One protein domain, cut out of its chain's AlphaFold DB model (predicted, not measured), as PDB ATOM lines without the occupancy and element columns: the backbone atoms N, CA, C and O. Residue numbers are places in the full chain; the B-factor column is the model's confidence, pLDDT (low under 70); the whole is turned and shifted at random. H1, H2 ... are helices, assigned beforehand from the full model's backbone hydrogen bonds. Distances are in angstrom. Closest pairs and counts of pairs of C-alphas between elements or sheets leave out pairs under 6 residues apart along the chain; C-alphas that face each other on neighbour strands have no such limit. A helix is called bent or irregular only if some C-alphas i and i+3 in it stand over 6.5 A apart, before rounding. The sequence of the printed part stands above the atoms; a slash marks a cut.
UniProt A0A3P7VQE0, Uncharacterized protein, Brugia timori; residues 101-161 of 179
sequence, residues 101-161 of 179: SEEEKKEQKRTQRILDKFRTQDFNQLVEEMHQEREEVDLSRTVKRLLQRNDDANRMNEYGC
ATOM      1  N   SER A 101     -18.372   5.994  25.280       81.38
ATOM      2  CA  SER A 101     -18.104   6.116  26.718       81.38
ATOM      3  C   SER A 101     -16.638   5.815  27.056       81.38
ATOM      4  O   SER A 101     -16.030   6.476  27.899       81.38
ATOM      5  N   GLU A 102     -16.039   4.814  26.409       82.25
ATOM      6  CA  GLU A 102     -14.620   4.491  26.596       82.25
ATOM      7  C   GLU A 102     -13.704   5.567  25.998       82.25
ATOM      8  O   GLU A 102     -12.686   5.905  26.607       82.25
ATOM      9  N   GLU A 103     -14.073   6.141  24.851       80.94
ATOM     10  CA  GLU A 103     -13.325   7.249  24.247       80.94
ATOM     11  C   GLU A 103     -13.424   8.524  25.096       80.94
ATOM     12  O   GLU A 103     -12.406   9.156  25.374       80.94
ATOM     13  N   GLU A 104     -14.610   8.853  25.618       84.75
ATOM     14  CA  GLU A 104     -14.800   9.980  26.537       84.75
ATOM     15  C   GLU A 104     -13.957   9.814  27.809       84.75
ATOM     16  O   GLU A 104     -13.251  10.733  28.229       84.75
ATOM     17  N   LYS A 105     -13.932   8.610  28.390       88.62
ATOM     18  CA  LYS A 105     -13.083   8.301  29.548       88.62
ATOM     19  C   LYS A 105     -11.593   8.392  29.213       88.62
ATOM     20  O   LYS A 105     -10.794   8.795  30.066       88.62
ATOM     21  N   LYS A 106     -11.187   8.005  28.000       86.88
ATOM     22  CA  LYS A 106      -9.803   8.142  27.522       86.88
ATOM     23  C   LYS A 106      -9.423   9.618  27.391       86.88
ATOM     24  O   LYS A 106      -8.369  10.011  27.894       86.88
ATOM     25  N   GLU A 107     -10.291  10.434  26.808       87.44
ATOM     26  CA  GLU A 107     -10.073  11.872  26.652       87.44
ATOM     27  C   GLU A 107     -10.063  12.593  28.009       87.44
ATOM     28  O   GLU A 107      -9.201  13.437  28.273       87.44
ATOM     29  N   GLN A 108     -10.932  12.189  28.940       90.69
ATOM     30  CA  GLN A 108     -10.931  12.710  30.305       90.69
ATOM     31  C   GLN A 108      -9.623  12.377  31.034       90.69
ATOM     32  O   GLN A 108      -9.023  13.250  31.659       90.69
ATOM     33  N   LYS A 109      -9.121  11.140  30.908       92.12
ATOM     34  CA  LYS A 109      -7.807  10.750  31.453       92.12
ATOM     35  C   LYS A 109      -6.665  11.542  30.823       92.12
ATOM     36  O   LYS A 109      -5.733  11.927  31.525       92.12
ATOM     37  N   ARG A 110      -6.720  11.789  29.513       88.38
ATOM     38  CA  ARG A 110      -5.725  12.600  28.805       88.38
ATOM     39  C   ARG A 110      -5.711  14.029  29.336       88.38
ATOM     40  O   ARG A 110      -4.647  14.548  29.660       88.38
ATOM     41  N   THR A 111      -6.889  14.623  29.475       91.94
ATOM     42  CA  THR A 111      -7.062  15.967  30.030       91.94
ATOM     43  C   THR A 111      -6.537  16.035  31.459       91.94
ATOM     44  O   THR A 111      -5.751  16.922  31.784       91.94
ATOM     45  N   GLN A 112      -6.888  15.052  32.294       93.75
ATOM     46  CA  GLN A 112      -6.401  14.972  33.669       93.75
ATOM     47  C   GLN A 112      -4.874  14.886  33.717       93.75
ATOM     48  O   GLN A 112      -4.246  15.630  34.461       93.75
ATOM     49  N   ARG A 113      -4.262  14.060  32.860       91.19
ATOM     50  CA  ARG A 113      -2.803  13.943  32.763       91.19
ATOM     51  C   ARG A 113      -2.137  15.272  32.406       91.19
ATOM     52  O   ARG A 113      -1.086  15.583  32.952       91.19
ATOM     53  N   ILE A 114      -2.727  16.046  31.495       89.69
ATOM     54  CA  ILE A 114      -2.212  17.372  31.126       89.69
ATOM     55  C   ILE A 114      -2.298  18.321  32.325       89.69
ATOM     56  O   ILE A 114      -1.320  18.992  32.644       89.69
ATOM     57  N   LEU A 115      -3.440  18.353  33.015       92.56
ATOM     58  CA  LEU A 115      -3.619  19.185  34.206       92.56
ATOM     59  C   LEU A 115      -2.649  18.805  35.326       92.56
ATOM     60  O   LEU A 115      -2.104  19.692  35.979       92.56
ATOM     61  N   ASP A 116      -2.414  17.510  35.525       92.94
ATOM     62  CA  ASP A 116      -1.464  17.020  36.517       92.94
ATOM     63  C   ASP A 116      -0.043  17.472  36.166       92.94
ATOM     64  O   ASP A 116       0.620  18.035  37.033       92.94
ATOM     65  N   LYS A 117       0.383  17.375  34.892       88.38
ATOM     66  CA  LYS A 117       1.681  17.914  34.437       88.38
ATOM     67  C   LYS A 117       1.853  19.386  34.831       88.38
ATOM     68  O   LYS A 117       2.855  19.733  35.444       88.38
ATOM     69  N   PHE A 118       0.859  20.234  34.563       88.19
ATOM     70  CA  PHE A 118       0.923  21.658  34.926       88.19
ATOM     71  C   PHE A 118       0.901  21.928  36.438       88.19
ATOM     72  O   PHE A 118       1.340  22.992  36.867       88.19
ATOM     73  N   ARG A 119       0.361  21.013  37.251       90.31
ATOM     74  CA  ARG A 119       0.268  21.177  38.712       90.31
ATOM     75  C   ARG A 119       1.478  20.633  39.460       90.31
ATOM     76  O   ARG A 119       1.770  21.128  40.543       90.31
ATOM     77  N   THR A 120       2.129  19.597  38.935       90.81
ATOM     78  CA  THR A 120       3.219  18.898  39.631       90.81
ATOM     79  C   THR A 120       4.604  19.244  39.102       90.81
ATOM     80  O   THR A 120       5.574  19.099  39.840       90.81
ATOM     81  N   GLN A 121       4.718  19.644  37.834       86.75
ATOM     82  CA  GLN A 121       5.998  19.889  37.169       86.75
ATOM     83  C   GLN A 121       6.314  21.387  37.137       86.75
ATOM     84  O   GLN A 121       5.407  22.212  37.017       86.75
ATOM     85  N   ASP A 122       7.599  21.740  37.228       89.69
ATOM     86  CA  ASP A 122       8.021  23.128  37.035       89.69
ATOM     87  C   ASP A 122       7.841  23.546  35.569       89.69
ATOM     88  O   ASP A 122       8.051  22.756  34.642       89.69
ATOM     89  N   PHE A 123       7.470  24.808  35.356       88.00
ATOM     90  CA  PHE A 123       7.135  25.325  34.031       88.00
ATOM     91  C   PHE A 123       8.307  25.203  33.051       88.00
ATOM     92  O   PHE A 123       8.109  24.807  31.904       88.00
ATOM     93  N   ASN A 124       9.532  25.485  33.505       87.75
ATOM     94  CA  ASN A 124      10.721  25.416  32.652       87.75
ATOM     95  C   ASN A 124      10.989  23.985  32.173       87.75
ATOM     96  O   ASN A 124      11.249  23.763  30.992       87.75
ATOM     97  N   GLN A 125      10.847  23.011  33.074       89.25
ATOM     98  CA  GLN A 125      11.035  21.598  32.755       89.25
ATOM     99  C   GLN A 125       9.973  21.095  31.764       89.25
ATOM    100  O   GLN A 125      10.289  20.340  30.848       89.25
ATOM    101  N   LEU A 126       8.720  21.535  31.920       88.06
ATOM    102  CA  LEU A 126       7.633  21.185  31.004       88.06
ATOM    103  C   LEU A 126       7.859  21.766  29.599       88.06
ATOM    104  O   LEU A 126       7.598  21.104  28.597       88.06
ATOM    105  N   VAL A 127       8.340  23.008  29.516       87.31
ATOM    106  CA  VAL A 127       8.662  23.666  28.244       87.31
ATOM    107  C   VAL A 127       9.796  22.940  27.520       87.31
ATOM    108  O   VAL A 127       9.716  22.749  26.307       87.31
ATOM    109  N   GLU A 128      10.816  22.489  28.246       87.12
ATOM    110  CA  GLU A 128      11.937  21.743  27.674       87.12
ATOM    111  C   GLU A 128      11.506  20.366  27.136       87.12
ATOM    112  O   GLU A 128      11.795  20.048  25.983       87.12
ATOM    113  N   GLU A 129      10.703  19.612  27.897       86.62
ATOM    114  CA  GLU A 129      10.089  18.347  27.446       86.62
ATOM    115  C   GLU A 129       9.252  18.550  26.169       86.62
ATOM    116  O   GLU A 129       9.400  17.820  25.190       86.62
ATOM    117  N   MET A 130       8.427  19.602  26.134       81.50
ATOM    118  CA  MET A 130       7.614  19.950  24.963       81.50
ATOM    119  C   MET A 130       8.458  20.345  23.747       81.50
ATOM    120  O   MET A 130       8.061  20.080  22.610       81.50
ATOM    121  N   HIS A 131       9.594  21.013  23.951       78.56
ATOM    122  CA  HIS A 131      10.517  21.335  22.866       78.56
ATOM    123  C   HIS A 131      11.199  20.089  22.309       78.56
ATOM    124  O   HIS A 131      11.384  20.011  21.095       78.56
ATOM    125  N   GLN A 132      11.528  19.131  23.173       79.19
ATOM    126  CA  GLN A 132      12.192  17.893  22.795       79.19
ATOM    127  C   GLN A 132      11.247  16.948  22.040       79.19
ATOM    128  O   GLN A 132      11.594  16.499  20.950       79.19
ATOM    129  N   GLU A 133      10.016  16.745  22.529       75.44
ATOM    130  CA  GLU A 133       8.981  15.981  21.804       75.44
ATOM    131  C   GLU A 133       8.680  16.592  20.428       75.44
ATOM    132  O   GLU A 133       8.428  15.883  19.455       75.44
ATOM    133  N   ARG A 134       8.702  17.927  20.324       69.44
ATOM    134  CA  ARG A 134       8.456  18.610  19.050       69.44
ATOM    135  C   ARG A 134       9.640  18.545  18.099       69.44
ATOM    136  O   ARG A 134       9.399  18.565  16.903       69.44
ATOM    137  N   GLU A 135      10.884  18.453  18.568       61.25
ATOM    138  CA  GLU A 135      12.051  18.357  17.678       61.25
ATOM    139  C   GLU A 135      12.032  17.079  16.824       61.25
ATOM    140  O   GLU A 135      12.396  17.135  15.650       61.25
ATOM    141  N   GLU A 136      11.530  15.964  17.364       59.69
ATOM    142  CA  GLU A 136      11.348  14.714  16.607       59.69
ATOM    143  C   GLU A 136      10.331  14.852  15.462       59.69
ATOM    144  O   GLU A 136      10.415  14.139  14.463       59.69
ATOM    145  N   VAL A 137       9.387  15.789  15.585       62.09
ATOM    146  CA  VAL A 137       8.311  16.014  14.609       62.09
ATOM    147  C   VAL A 137       8.632  17.185  13.671       62.09
ATOM    148  O   VAL A 137       8.199  17.201  12.518       62.09
ATOM    149  N   ASP A 138       9.418  18.162  14.129       73.31
ATOM    150  CA  ASP A 138       9.779  19.352  13.361       73.31
ATOM    151  C   ASP A 138      10.992  19.078  12.457       73.31
ATOM    152  O   ASP A 138      12.151  19.379  12.772       73.31
ATOM    153  N   LEU A 139      10.708  18.520  11.276       80.44
ATOM    154  CA  LEU A 139      11.692  18.263  10.217       80.44
ATOM    155  C   LEU A 139      12.561  19.493   9.927       80.44
ATOM    156  O   LEU A 139      13.772  19.372   9.757       80.44
ATOM    157  N   SER A 140      11.964  20.687   9.925       80.94
ATOM    158  CA  SER A 140      12.653  21.959   9.677       80.94
ATOM    159  C   SER A 140      13.790  22.221  10.676       80.94
ATOM    160  O   SER A 140      14.897  22.611  10.297       80.94
ATOM    161  N   ARG A 141      13.542  21.951  11.961       78.00
ATOM    162  CA  ARG A 141      14.505  22.124  13.050       78.00
ATOM    163  C   ARG A 141      15.572  21.035  13.013       78.00
ATOM    164  O   ARG A 141      16.749  21.348  13.178       78.00
ATOM    165  N   THR A 142      15.179  19.794  12.731       82.88
ATOM    166  CA  THR A 142      16.116  18.676  12.566       82.88
ATOM    167  C   THR A 142      17.074  18.919  11.400       82.88
ATOM    168  O   THR A 142      18.287  18.806  11.571       82.88
ATOM    169  N   VAL A 143      16.562  19.348  10.241       87.38
ATOM    170  CA  VAL A 143      17.385  19.730   9.084       87.38
ATOM    171  C   VAL A 143      18.312  20.889   9.445       87.38
ATOM    172  O   VAL A 143      19.510  20.800   9.196       87.38
ATOM    173  N   LYS A 144      17.809  21.934  10.115       87.25
ATOM    174  CA  LYS A 144      18.644  23.054  10.579       87.25
ATOM    175  C   LYS A 144      19.779  22.596  11.503       87.25
ATOM    176  O   LYS A 144      20.907  23.044  11.334       87.25
ATOM    177  N   ARG A 145      19.513  21.690  12.451       85.94
ATOM    178  CA  ARG A 145      20.534  21.127  13.351       85.94
ATOM    179  C   ARG A 145      21.569  20.299  12.592       85.94
ATOM    180  O   ARG A 145      22.751  20.374  12.913       85.94
ATOM    181  N   LEU A 146      21.144  19.515  11.601       87.81
ATOM    182  CA  LEU A 146      22.050  18.723  10.766       87.81
ATOM    183  C   LEU A 146      22.944  19.610   9.898       87.81
ATOM    184  O   LEU A 146      24.146  19.365   9.846       87.81
ATOM    185  N   LEU A 147      22.380  20.652   9.279       90.50
ATOM    186  CA  LEU A 147      23.138  21.640   8.510       90.50
ATOM    187  C   LEU A 147      24.136  22.380   9.405       90.50
ATOM    188  O   LEU A 147      25.320  22.390   9.098       90.50
ATOM    189  N   GLN A 148      23.701  22.870  10.570       88.25
ATOM    190  CA  GLN A 148      24.591  23.520  11.536       88.25
ATOM    191  C   GLN A 148      25.726  22.590  11.985       88.25
ATOM    192  O   GLN A 148      26.886  22.982  12.005       88.25
ATOM    193  N   ARG A 149      25.414  21.327  12.299       87.75
ATOM    194  CA  ARG A 149      26.422  20.329  12.681       87.75
ATOM    195  C   ARG A 149      27.397  20.031  11.537       87.75
ATOM    196  O   ARG A 149      28.563  19.752  11.804       87.75
ATOM    197  N   ASN A 150      26.929  20.052  10.288       86.25
ATOM    198  CA  ASN A 150      27.778  19.892   9.111       86.25
ATOM    199  C   ASN A 150      28.709  21.099   8.936       86.25
ATOM    200  O   ASN A 150      29.914  20.906   8.795       86.25
ATOM    201  N   ASP A 151      28.179  22.316   9.056       84.56
ATOM    202  CA  ASP A 151      28.952  23.558   8.993       84.56
ATOM    203  C   ASP A 151      30.013  23.621  10.101       84.56
ATOM    204  O   ASP A 151      31.164  23.971   9.843       84.56
ATOM    205  N   ASP A 152      29.661  23.225  11.327       80.62
ATOM    206  CA  ASP A 152      30.583  23.177  12.463       80.62
ATOM    207  C   ASP A 152      31.688  22.127  12.245       80.62
ATOM    208  O   ASP A 152      32.864  22.390  12.506       80.62
ATOM    209  N   ALA A 153      31.343  20.947  11.714       77.50
ATOM    210  CA  ALA A 153      32.317  19.913  11.362       77.50
ATOM    211  C   ALA A 153      33.243  20.356  10.217       77.50
ATOM    212  O   ALA A 153      34.444  20.078  10.249       77.50
ATOM    213  N   ASN A 154      32.708  21.077   9.229       71.06
ATOM    214  CA  ASN A 154      33.482  21.608   8.117       71.06
ATOM    215  C   ASN A 154      34.434  22.725   8.574       71.06
ATOM    216  O   ASN A 154      35.611  22.706   8.226       71.06
ATOM    217  N   ARG A 155      33.979  23.627   9.452       71.38
ATOM    218  CA  ARG A 155      34.836  24.642  10.088       71.38
ATOM    219  C   ARG A 155      35.973  24.001  10.880       71.38
ATOM    220  O   ARG A 155      37.122  24.402  10.734       71.38
ATOM    221  N   MET A 156      35.696  22.975  11.684       63.06
ATOM    222  CA  MET A 156      36.743  22.263  12.435       63.06
ATOM    223  C   MET A 156      37.742  21.539  11.519       63.06
ATOM    224  O   MET A 156      38.926  21.453  11.838       63.06
ATOM    225  N   ASN A 157      37.292  21.063  10.357       61.09
ATOM    226  CA  ASN A 157      38.162  20.500   9.327       61.09
ATOM    227  C   ASN A 157      39.031  21.575   8.642       61.09
ATOM    228  O   ASN A 157      40.204  21.318   8.384       61.09
ATOM    229  N   GLU A 158      38.511  22.784   8.403       57.50
ATOM    230  CA  GLU A 158      39.289  23.914   7.867       57.50
ATOM    231  C   GLU A 158      40.382  24.388   8.836       57.50
ATOM    232  O   GLU A 158      41.519  24.601   8.415       57.50
ATOM    233  N   TYR A 159      40.096  24.467  10.139       54.69
ATOM    234  CA  TYR A 159      41.109  24.831  11.142       54.69
ATOM    235  C   TYR A 159      42.128  23.710  11.422       54.69
ATOM    236  O   TYR A 159      43.216  23.981  11.931       54.69
ATOM    237  N   GLY A 160      41.812  22.455  11.079       53.94
ATOM    238  CA  GLY A 160      42.671  21.290  11.311       53.94
ATOM    239  C   GLY A 160      43.533  20.854  10.122       53.94
ATOM    240  O   GLY A 160      44.305  19.905  10.256       53.94
ATOM    241  N   CYS A 161      43.408  21.477   8.945       52.16
ATOM    242  CA  CYS A 161      44.026  20.970   7.714       52.16
ATOM    243  C   CYS A 161      44.713  22.039   6.869       52.16
ATOM    244  O   CYS A 161      44.432  22.184   5.684       52.16
TER     245      CYS A 161
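What this domain is: This is residues 101 to 161 of the 179 residues of an uncharacterized protein of Brugia timori (UniProt A0A3P7VQE0). You are looking at an open zigzag of three helices joined end to end: H1 and H2 form a V with its point at residues 121 and 122, and at the far end of H2 the printed part turns a second corner, at residues 136 to 138, into H3. No helix touches another, and the three helices form no common core. The printed part has 61 residues with three named helices, in the order H1, H2, H3, and no named strand; the class is all helix. The whole is extended, with a radius of gyration of the C-alphas of 19.7 A, and its C-alphas span 65 by 25 by 12 A.

How they stand to each other: Begin at H1, residues 101 to 120, and go on through a tight link of two residues to H2, residues 123 to 135. Look at Lys 117 and Leu 126: their C-alphas, the closest of H1 and H2, are 7.6 A apart, and the two helices are close but not clearly touching. H1 and H2 run opposite ways at a steep tilt of 54 degrees. A tight link of three residues then leads to H3, residues 139 to 160. H2 and H3 are close but not clearly touching, and their closest C-alphas, those of Glu 135 and Arg 141, are 6.5 A apart. The lines of H2 and H3 are about perpendicular, at 86 degrees. H1 and H3 are apart. In H1, H2 and H3 every pair of O i and N i+4 is within hydrogen-bond range.

Where its parts are: Find C-alpha 101 at (-18.104, 6.116, 26.718); from there H1 runs 28.0 A to C-alpha 120 at (3.219, 18.898, 39.631). H2 begins at C-alpha 123, at (7.135, 25.325, 34.031), and you reach its last C-alpha, that of Glu 135, after 18.4 A. H3, the longest helix with 22 residues, goes from Leu 139 to Gly 160 and covers 31.1 A, ending at C-alpha 160 at (42.671, 21.290, 11.311). No helix is bent.

The domain as a whole: The outline is a rod, and the two C-alphas farthest apart are those of the first and last printed residues, Ser 101 and Cys 161, at 66.6 A. Residues 101 to 116, which belong to H1, stand free, and so do residues 146 to 161, of which 146 to 160 belong to H3. The printed part has no cut, and both links are tight. In the B-factor column the mean pLDDT of the printed part is 81.2; look for values under 70 at residues 134 to 137 and 156 to 161 of this predicted model.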